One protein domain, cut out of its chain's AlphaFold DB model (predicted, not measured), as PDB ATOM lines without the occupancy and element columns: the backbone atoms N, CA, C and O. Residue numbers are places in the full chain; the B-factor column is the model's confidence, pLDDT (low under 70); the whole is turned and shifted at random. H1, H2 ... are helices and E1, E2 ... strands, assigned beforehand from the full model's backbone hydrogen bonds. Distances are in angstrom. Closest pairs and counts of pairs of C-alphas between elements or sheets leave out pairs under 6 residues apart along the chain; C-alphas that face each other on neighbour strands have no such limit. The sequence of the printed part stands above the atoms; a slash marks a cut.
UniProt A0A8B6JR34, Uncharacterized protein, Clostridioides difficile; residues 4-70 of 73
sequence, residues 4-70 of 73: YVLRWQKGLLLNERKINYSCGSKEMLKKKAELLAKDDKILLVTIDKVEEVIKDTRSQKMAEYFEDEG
ATOM      1  N   TYR A   4     -19.648  -9.678  24.186       90.44
ATOM      2  CA  TYR A   4     -18.741  -8.543  24.304       90.44
ATOM      3  C   TYR A   4     -18.874  -7.961  25.707       90.44
ATOM      4  O   TYR A   4     -19.963  -7.985  26.293       90.44
ATOM      5  N   VAL A   5     -17.772  -7.437  26.231       92.06
ATOM      6  CA  VAL A   5     -17.729  -6.725  27.507       92.06
ATOM      7  C   VAL A   5     -17.169  -5.339  27.259       92.06
ATOM      8  O   VAL A   5     -16.109  -5.178  26.670       92.06
ATOM      9  N   LEU A   6     -17.905  -4.332  27.705       94.75
ATOM     10  CA  LEU A   6     -17.426  -2.968  27.816       94.75
ATOM     11  C   LEU A   6     -16.807  -2.805  29.199       94.75
ATOM     12  O   LEU A   6     -17.490  -3.020  30.200       94.75
ATOM     13  N   ARG A   7     -15.549  -2.382  29.250       95.38
ATOM     14  CA  ARG A   7     -14.838  -2.017  30.472       95.38
ATOM     15  C   ARG A   7     -14.475  -0.542  30.411       95.38
ATOM     16  O   ARG A   7     -14.031  -0.057  29.375       95.38
ATOM     17  N   TRP A   8     -14.633   0.175  31.516       95.69
ATOM     18  CA  TRP A   8     -14.161   1.554  31.605       95.69
ATOM     19  C   TRP A   8     -13.608   1.888  32.982       95.69
ATOM     20  O   TRP A   8     -14.068   1.367  34.002       95.69
ATOM     21  N   GLN A   9     -12.620   2.777  33.002       94.19
ATOM     22  CA  GLN A   9     -12.001   3.275  34.222       94.19
ATOM     23  C   GLN A   9     -12.467   4.702  34.491       94.19
ATOM     24  O   GLN A   9     -12.317   5.577  33.639       94.19
ATOM     25  N   LYS A  10     -12.986   4.934  35.695       92.69
ATOM     26  CA  LYS A  10     -13.378   6.258  36.183       92.69
ATOM     27  C   LYS A  10     -12.473   6.686  37.332       92.69
ATOM     28  O   LYS A  10     -12.170   5.852  38.181       92.69
ATOM     29  N   GLY A  11     -12.119   7.968  37.382       87.12
ATOM     30  CA  GLY A  11     -11.362   8.582  38.477       87.12
ATOM     31  C   GLY A  11      -9.957   8.997  38.046       87.12
ATOM     32  O   GLY A  11      -9.186   8.168  37.565       87.12
ATOM     33  N   LEU A  12      -9.642  10.284  38.218       76.44
ATOM     34  CA  LEU A  12      -8.369  10.895  37.816       76.44
ATOM     35  C   LEU A  12      -7.220  10.462  38.740       76.44
ATOM     36  O   LEU A  12      -6.126  10.130  38.273       76.44
ATOM     37  N   LEU A  13      -7.491  10.407  40.046       83.00
ATOM     38  CA  LEU A  13      -6.527  10.041  41.078       83.00
ATOM     39  C   LEU A  13      -6.441   8.520  41.255       83.00
ATOM     40  O   LEU A  13      -7.444   7.813  41.184       83.00
ATOM     41  N   LEU A  14      -5.232   8.010  41.503       77.31
ATOM     42  CA  LEU A  14      -4.934   6.574  41.620       77.31
ATOM     43  C   LEU A  14      -5.807   5.844  42.653       77.31
ATOM     44  O   LEU A  14      -6.284   4.747  42.384       77.31
ATOM     45  N   ASN A  15      -6.045   6.474  43.798       82.31
ATOM     46  CA  ASN A  15      -6.861   5.986  44.912       82.31
ATOM     47  C   ASN A  15      -8.378   6.030  44.647       82.31
ATOM     48  O   ASN A  15      -9.141   5.403  45.375       82.31
ATOM     49  N   GLU A  16      -8.822   6.727  43.602       83.38
ATOM     50  CA  GLU A  16     -10.238   6.840  43.231       83.38
ATOM     51  C   GLU A  16     -10.597   6.015  41.991       83.38
ATOM     52  O   GLU A  16     -11.766   5.961  41.594       83.38
ATOM     53  N   ARG A  17      -9.605   5.363  41.366       86.12
ATOM     54  CA  ARG A  17      -9.806   4.582  40.147       86.12
ATOM     55  C   ARG A  17     -10.731   3.406  40.412       86.12
ATOM     56  O   ARG A  17     -10.404   2.479  41.148       86.12
ATOM     57  N   LYS A  18     -11.875   3.414  39.734       90.44
ATOM     58  CA  LYS A  18     -12.820   2.299  39.707       90.44
ATOM     59  C   LYS A  18     -12.918   1.746  38.299       90.44
ATOM     60  O   LYS A  18     -13.166   2.490  37.347       90.44
ATOM     61  N   ILE A  19     -12.759   0.433  38.189       91.69
ATOM     62  CA  ILE A  19     -13.014  -0.295  36.952       91.69
ATOM     63  C   ILE A  19     -14.468  -0.757  36.968       91.69
ATOM     64  O   ILE A  19     -14.935  -1.355  37.933       91.69
ATOM     65  N   ASN A  20     -15.176  -0.457  35.890       92.81
ATOM     66  CA  ASN A  20     -16.577  -0.787  35.706       92.81
ATOM     67  C   ASN A  20     -16.732  -1.672  34.472       92.81
ATOM     68  O   ASN A  20     -15.918  -1.600  33.548       92.81
ATOM     69  N   TYR A  21     -17.804  -2.463  34.448       92.44
ATOM     70  CA  TYR A  21     -18.067  -3.433  33.391       92.44
ATOM     71  C   TYR A  21     -19.533  -3.398  32.955       92.44
ATOM     72  O   TYR A  21     -20.430  -3.077  33.734       92.44
ATOM     73  N   SER A  22     -19.789  -3.743  31.696       91.62
ATOM     74  CA  SER A  22     -21.131  -3.928  31.144       91.62
ATOM     75  C   SER A  22     -21.075  -4.977  30.040       91.62
ATOM     76  O   SER A  22     -20.251  -4.883  29.136       91.62
ATOM     77  N   CYS A  23     -21.979  -5.947  30.074       88.94
ATOM     78  CA  CYS A  23     -22.113  -6.962  29.029       88.94
ATOM     79  C   CYS A  23     -23.283  -6.603  28.106       88.94
ATOM     80  O   CYS A  23     -24.237  -5.960  28.544       88.94
ATOM     81  N   GLY A  24     -23.235  -7.017  26.841       86.94
ATOM     82  CA  GLY A  24     -24.332  -6.760  25.907       86.94
ATOM     83  C   GLY A  24     -23.991  -7.083  24.456       86.94
ATOM     84  O   GLY A  24     -22.948  -7.670  24.159       86.94
ATOM     85  N   SER A  25     -24.882  -6.688  23.543       89.81
ATOM     86  CA  SER A  25     -24.592  -6.727  22.108       89.81
ATOM     87  C   SER A  25     -23.514  -5.701  21.752       89.81
ATOM     88  O   SER A  25     -23.410  -4.645  22.378       89.81
ATOM     89  N   LYS A  26     -22.723  -5.977  20.708       91.69
ATOM     90  CA  LYS A  26     -21.651  -5.071  20.262       91.69
ATOM     91  C   LYS A  26     -22.166  -3.652  19.994       91.69
ATOM     92  O   LYS A  26     -21.509  -2.685  20.362       91.69
ATOM     93  N   GLU A  27     -23.339  -3.525  19.380       94.00
ATOM     94  CA  GLU A  27     -23.959  -2.234  19.058       94.00
ATOM     95  C   GLU A  27     -24.393  -1.458  20.304       94.00
ATOM     96  O   GLU A  27     -24.117  -0.265  20.407       94.00
ATOM     97  N   MET A  28     -25.014  -2.132  21.279       94.50
ATOM     98  CA  MET A  28     -25.385  -1.510  22.555       94.50
ATOM     99  C   MET A  28     -24.145  -0.994  23.291       94.50
ATOM    100  O   MET A  28     -24.137   0.127  23.799       94.50
ATOM    101  N   LEU A  29     -23.083  -1.803  23.328       95.62
ATOM    102  CA  LEU A  29     -21.842  -1.438  24.002       95.62
ATOM    103  C   LEU A  29     -21.124  -0.277  23.308       95.62
ATOM    104  O   LEU A  29     -20.603   0.589  24.002       95.62
ATOM    105  N   LYS A  30     -21.153  -0.208  21.970       96.25
ATOM    106  CA  LYS A  30     -20.630   0.942  21.211       96.25
ATOM    107  C   LYS A  30     -21.341   2.244  21.577       96.25
ATOM    108  O   LYS A  30     -20.676   3.200  21.953       96.25
ATOM    109  N   LYS A  31     -22.679   2.253  21.574       97.38
ATOM    110  CA  LYS A  31     -23.466   3.437  21.971       97.38
ATOM    111  C   LYS A  31     -23.128   3.890  23.392       97.38
ATOM    112  O   LYS A  31     -22.984   5.078  23.659       97.38
ATOM    113  N   LYS A  32     -22.966   2.941  24.319       96.81
ATOM    114  CA  LYS A  32     -22.566   3.250  25.697       96.81
ATOM    115  C   LYS A  32     -21.134   3.791  25.777       96.81
ATOM    116  O   LYS A  32     -20.902   4.736  26.523       96.81
ATOM    117  N   ALA A  33     -20.198   3.243  25.003       96.94
ATOM    118  CA  ALA A  33     -18.825   3.742  24.926       96.94
ATOM    119  C   ALA A  33     -18.765   5.193  24.420       96.94
ATOM    120  O   ALA A  33     -18.062   6.008  25.008       96.94
ATOM    121  N   GLU A  34     -19.550   5.534  23.395       97.56
ATOM    122  CA  GLU A  34     -19.651   6.900  22.857       97.56
ATOM    123  C   GLU A  34     -20.187   7.904  23.886       97.56
ATOM    124  O   GLU A  34     -19.764   9.058  23.907       97.56
ATOM    125  N   LEU A  35     -21.111   7.481  24.756       97.06
ATOM    126  CA  LEU A  35     -21.592   8.312  25.861       97.06
ATOM    127  C   LEU A  35     -20.527   8.481  26.949       97.06
ATOM    128  O   LEU A  35     -20.333   9.591  27.434       97.06
ATOM    129  N   LEU A  36     -19.822   7.405  27.311       96.38
ATOM    130  CA  LEU A  36     -18.762   7.437  28.324       96.38
ATOM    131  C   LEU A  36     -17.569   8.295  27.894       96.38
ATOM    132  O   LEU A  36     -16.994   8.979  28.730       96.38
ATOM    133  N   ALA A  37     -17.226   8.305  26.605       93.81
ATOM    134  CA  ALA A  37     -16.123   9.104  26.068       93.81
ATOM    135  C   ALA A  37     -16.327  10.626  26.208       93.81
ATOM    136  O   ALA A  37     -15.388  11.387  25.993       93.81
ATOM    137  N   LYS A  38     -17.542  11.076  26.552       96.06
ATOM    138  CA  LYS A  38     -17.865  12.489  26.798       96.06
ATOM    139  C   LYS A  38     -17.629  12.923  28.251       96.06
ATOM    140  O   LYS A  38     -17.650  14.120  28.512       96.06
ATOM    141  N   ASP A  39     -17.463  11.984  29.184       93.75
ATOM    142  CA  ASP A  39     -17.187  12.263  30.601       93.75
ATOM    143  C   ASP A  39     -15.667  12.365  30.801       93.75
ATOM    144  O   ASP A  39     -14.932  11.394  30.614       93.75
ATOM    145  N   ASP A  40     -15.196  13.548  31.187       92.00
ATOM    146  CA  ASP A  40     -13.782  13.884  31.396       92.00
ATOM    147  C   ASP A  40     -13.134  13.118  32.560       92.00
ATOM    148  O   ASP A  40     -11.909  13.021  32.659       92.00
ATOM    149  N   LYS A  41     -13.943  12.508  33.431       91.62
ATOM    150  CA  LYS A  41     -13.475  11.648  34.526       91.62
ATOM    151  C   LYS A  41     -13.237  10.210  34.078       91.62
ATOM    152  O   LYS A  41     -12.784   9.394  34.891       91.62
ATOM    153  N   ILE A  42     -13.570   9.871  32.832       93.38
ATOM    154  CA  ILE A  42     -13.325   8.559  32.243       93.38
ATOM    155  C   ILE A  42     -11.952   8.564  31.583       93.38
ATOM    156  O   ILE A  42     -11.695   9.273  30.620       93.38
ATOM    157  N   LEU A  43     -11.062   7.728  32.106       90.94
ATOM    158  CA  LEU A  43      -9.677   7.655  31.645       90.94
ATOM    159  C   LEU A  43      -9.457   6.615  30.548       90.94
ATOM    160  O   LEU A  43      -8.482   6.690  29.808       90.94
ATOM    161  N   LEU A  44     -10.317   5.600  30.491       93.19
ATOM    162  CA  LEU A  44     -10.178   4.485  29.565       93.19
ATOM    163  C   LEU A  44     -11.540   3.860  29.292       93.19
ATOM    164  O   LEU A  44     -12.318   3.656  30.224       93.19
ATOM    165  N   VAL A  45     -11.779   3.487  28.036       95.25
ATOM    166  CA  VAL A  45     -12.933   2.700  27.595       95.25
ATOM    167  C   VAL A  45     -12.442   1.612  26.634       95.25
ATOM    168  O   VAL A  45     -11.778   1.923  25.650       95.25
ATOM    169  N   THR A  46     -12.762   0.342  26.899       95.50
ATOM    170  CA  THR A  46     -12.441  -0.804  26.027       95.50
ATOM    171  C   THR A  46     -13.680  -1.655  25.773       95.50
ATOM    172  O   THR A  46     -14.513  -1.823  26.660       95.50
ATOM    173  N   ILE A  47     -13.813  -2.194  24.558       94.50
ATOM    174  CA  ILE A  47     -14.798  -3.234  24.234       94.50
ATOM    175  C   ILE A  47     -14.027  -4.486  23.847       94.50
ATOM    176  O   ILE A  47     -13.407  -4.539  22.787       94.50
ATOM    177  N   ASP A  48     -14.122  -5.496  24.693       90.56
ATOM    178  CA  ASP A  48     -13.383  -6.739  24.578       90.56
ATOM    179  C   ASP A  48     -14.328  -7.844  24.076       90.56
ATOM    180  O   ASP A  48     -15.476  -7.962  24.523       90.56
ATOM    181  N   LYS A  49     -13.872  -8.645  23.107       89.81
ATOM    182  CA  LYS A  49     -14.581  -9.865  22.699       89.81
ATOM    183  C   LYS A  49     -14.244 -10.950  23.715       89.81
ATOM    184  O   LYS A  49     -13.076 -11.251  23.923       89.81
ATOM    185  N   VAL A  50     -15.264 -11.540  24.318       83.44
ATOM    186  CA  VAL A  50     -15.107 -12.603  25.307       83.44
ATOM    187  C   VAL A  50     -15.341 -13.951  24.644       83.44
ATOM    188  O   VAL A  50     -16.399 -14.192  24.052       83.44
ATOM    189  N   GLU A  51     -14.333 -14.812  24.742       80.06
ATOM    190  CA  GLU A  51     -14.391 -16.199  24.278       80.06
ATOM    191  C   GLU A  51     -14.985 -17.114  25.352       80.06
ATOM    192  O   GLU A  51     -15.879 -17.900  25.049       80.06
ATOM    193  N   GLU A  52     -14.598 -16.920  26.614       71.88
ATOM    194  CA  GLU A  52     -15.084 -17.698  27.753       71.88
ATOM    195  C   GLU A  52     -15.405 -16.790  28.950       71.88
ATOM    196  O   GLU A  52     -14.682 -15.839  29.245       71.88
ATOM    197  N   VAL A  53     -16.514 -17.073  29.642       63.91
ATOM    198  CA  VAL A  53     -16.864 -16.435  30.918       63.91
ATOM    199  C   VAL A  53     -16.786 -17.498  31.997       63.91
ATOM    200  O   VAL A  53     -17.679 -18.341  32.093       63.91
ATOM    201  N   ILE A  54     -15.767 -17.418  32.847       69.50
ATOM    202  CA  ILE A  54     -15.718 -18.204  34.075       69.50
ATOM    203  C   ILE A  54     -16.690 -17.537  35.051       69.50
ATOM    204  O   ILE A  54     -16.414 -16.460  35.582       69.50
ATOM    205  N   LYS A  55     -17.879 -18.127  35.231       57.94
ATOM    206  CA  LYS A  55     -18.779 -17.724  36.318       57.94
ATOM    207  C   LYS A  55     -18.054 -17.995  37.632       57.94
ATOM    208  O   LYS A  55     -17.511 -19.081  37.804       57.94
ATOM    209  N   ASP A  56     -18.018 -16.995  38.505       58.06
ATOM    210  CA  ASP A  56     -17.282 -17.051  39.763       58.06
ATOM    211  C   ASP A  56     -17.670 -18.298  40.577       58.06
ATOM    212  O   ASP A  56     -18.781 -18.408  41.093       58.06
ATOM    213  N   THR A  57     -16.749 -19.256  40.673       55.03
ATOM    214  CA  THR A  57     -16.919 -20.485  41.457       55.03
ATOM    215  C   THR A  57     -16.821 -20.216  42.958       55.03
ATOM    216  O   THR A  57     -17.136 -21.090  43.762       55.03
ATOM    217  N   ARG A  58     -16.450 -18.999  43.387       58.50
ATOM    218  CA  ARG A  58     -16.492 -18.624  44.808       58.50
ATOM    219  C   ARG A  58     -17.911 -18.600  45.356       58.50
ATOM    220  O   ARG A  58     -18.075 -18.905  46.526       58.50
ATOM    221  N   SER A  59     -18.929 -18.290  44.549       56.72
ATOM    222  CA  SER A  59     -20.326 -18.396  44.995       56.72
ATOM    223  C   SER A  59     -20.720 -19.842  45.306       56.72
ATOM    224  O   SER A  59     -21.500 -20.059  46.223       56.72
ATOM    225  N   GLN A  60     -20.148 -20.823  44.595       56.56
ATOM    226  CA  GLN A  60     -20.324 -22.244  44.920       56.56
ATOM    227  C   GLN A  60     -19.593 -22.595  46.220       56.56
ATOM    228  O   GLN A  60     -20.203 -23.164  47.113       56.56
ATOM    229  N   LYS A  61     -18.346 -22.135  46.389       58.56
ATOM    230  CA  LYS A  61     -17.607 -22.317  47.650       58.56
ATOM    231  C   LYS A  61     -18.280 -21.650  48.851       58.56
ATOM    232  O   LYS A  61     -18.240 -22.186  49.944       58.56
ATOM    233  N   MET A  62     -18.892 -20.478  48.675       58.12
ATOM    234  CA  MET A  62     -19.653 -19.822  49.743       58.12
ATOM    235  C   MET A  62     -20.910 -20.608  50.112       58.12
ATOM    236  O   MET A  62     -21.208 -20.696  51.293       58.12
ATOM    237  N   ALA A  63     -21.622 -21.185  49.137       61.03
ATOM    238  CA  ALA A  63     -22.757 -22.061  49.422       61.03
ATOM    239  C   ALA A  63     -22.328 -23.299  50.231       61.03
ATOM    240  O   ALA A  63     -22.994 -23.627  51.202       61.03
ATOM    241  N   GLU A  64     -21.177 -23.901  49.905       61.25
ATOM    242  CA  GLU A  64     -20.590 -25.006  50.686       61.25
ATOM    243  C   GLU A  64     -20.309 -24.598  52.148       61.25
ATOM    244  O   GLU A  64     -20.645 -25.345  53.060       61.25
ATOM    245  N   TYR A  65     -19.785 -23.388  52.404       59.22
ATOM    246  CA  TYR A  65     -19.591 -22.888  53.778       59.22
ATOM    247  C   TYR A  65     -20.905 -22.726  54.565       59.22
ATOM    248  O   TYR A  65     -20.914 -22.951  55.770       59.22
ATOM    249  N   PHE A  66     -22.002 -22.330  53.912       58.12
ATOM    250  CA  PHE A  66     -23.307 -22.184  54.574       58.12
ATOM    251  C   PHE A  66     -24.051 -23.516  54.757       58.12
ATOM    252  O   PHE A  66     -24.927 -23.593  55.612       58.12
ATOM    253  N   GLU A  67     -23.730 -24.549  53.973       57.47
ATOM    254  CA  GLU A  67     -24.282 -25.900  54.152       57.47
ATOM    255  C   GLU A  67     -23.550 -26.694  55.252       57.47
ATOM    256  O   GLU A  67     -24.191 -27.486  55.940       57.47
ATOM    257  N   ASP A  68     -22.250 -26.448  55.473       54.44
ATOM    258  CA  ASP A  68     -21.478 -27.058  56.573       54.44
ATOM    259  C   ASP A  68     -21.767 -26.418  57.948       54.44
ATOM    260  O   ASP A  68     -21.638 -27.076  58.983       54.44
ATOM    261  N   GLU A  69     -22.211 -25.155  57.995       51.84
ATOM    262  CA  GLU A  69     -22.693 -24.506  59.223       51.84
ATOM    263  C   GLU A  69     -24.155 -24.875  59.523       51.84
ATOM    264  O   GLU A  69     -25.022 -24.014  59.671       51.84
ATOM    265  N   GLY A  70     -24.423 -26.175  59.676       52.47
ATOM    266  CA  GLY A  70     -25.614 -26.696  60.350       52.47
ATOM    267  C   GLY A  70     -25.655 -26.287  61.829       52.47
ATOM    268  O   GLY A  70     -25.593 -27.134  62.716       52.47
TER     269      GLY A  70
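AT A GLANCE: This is residues 4 to 70 of the 73 residues of an uncharacterized protein of Clostridioides difficile (UniProt A0A8B6JR34). A strongly twisted sheet of three strands, with H1 packed over one face and the other face bare, makes a two-layer body from which residues 52 to 70, with H2, stick out as an arm. The printed part has 67 residues, with E1, E2, H1, E3 and H2 in that order; the sheet runs E2 E1 E3, antiparallel, class mixed. It is only just extended, close to loose, with a radius of gyration of the C-alphas of 16.7 A, spanning 52 by 31 by 15 A.

IN THESE COORDINATES: E1, residues 4 to 10, begins at C-alpha 4 (-18.741, -8.543, 24.304) and measures 19.7 A. E2, residues 18 to 24, measures 20.1 A; H1, residues 26 to 36, 15.2 A; E3, residues 42 to 50, 22.3 A. H2, residues 58 to 68, measures 15.3 A and ends at C-alpha 68 (-21.478, -27.058, 56.573).

HOW THE PARTS SIT: E1 and E2 form an antiparallel hairpin, N 8 and O 20 being 3.0 A apart. E1 and E3 are antiparallel, with N 7 and O 46 at 2.8 A. H1 is on the sheet, height 8.5 A, along E1 at 1 degrees on the local plane; their closest C-alphas, Leu 6 and Leu 29, are 6.0 A apart. E2, H1 and E3 form a split strand-helix-strand unit, E1 between its strands, with a right-handed crossover. In H1 and H2 every O i to N i+4 pair is within hydrogen-bond range.

THE WHOLE: The farthest C-alphas, of Lys 38 and Gly 70, are 52.2 A apart. The printed part has no cut and no long link. Residues 53 to 70 have pLDDT under 70.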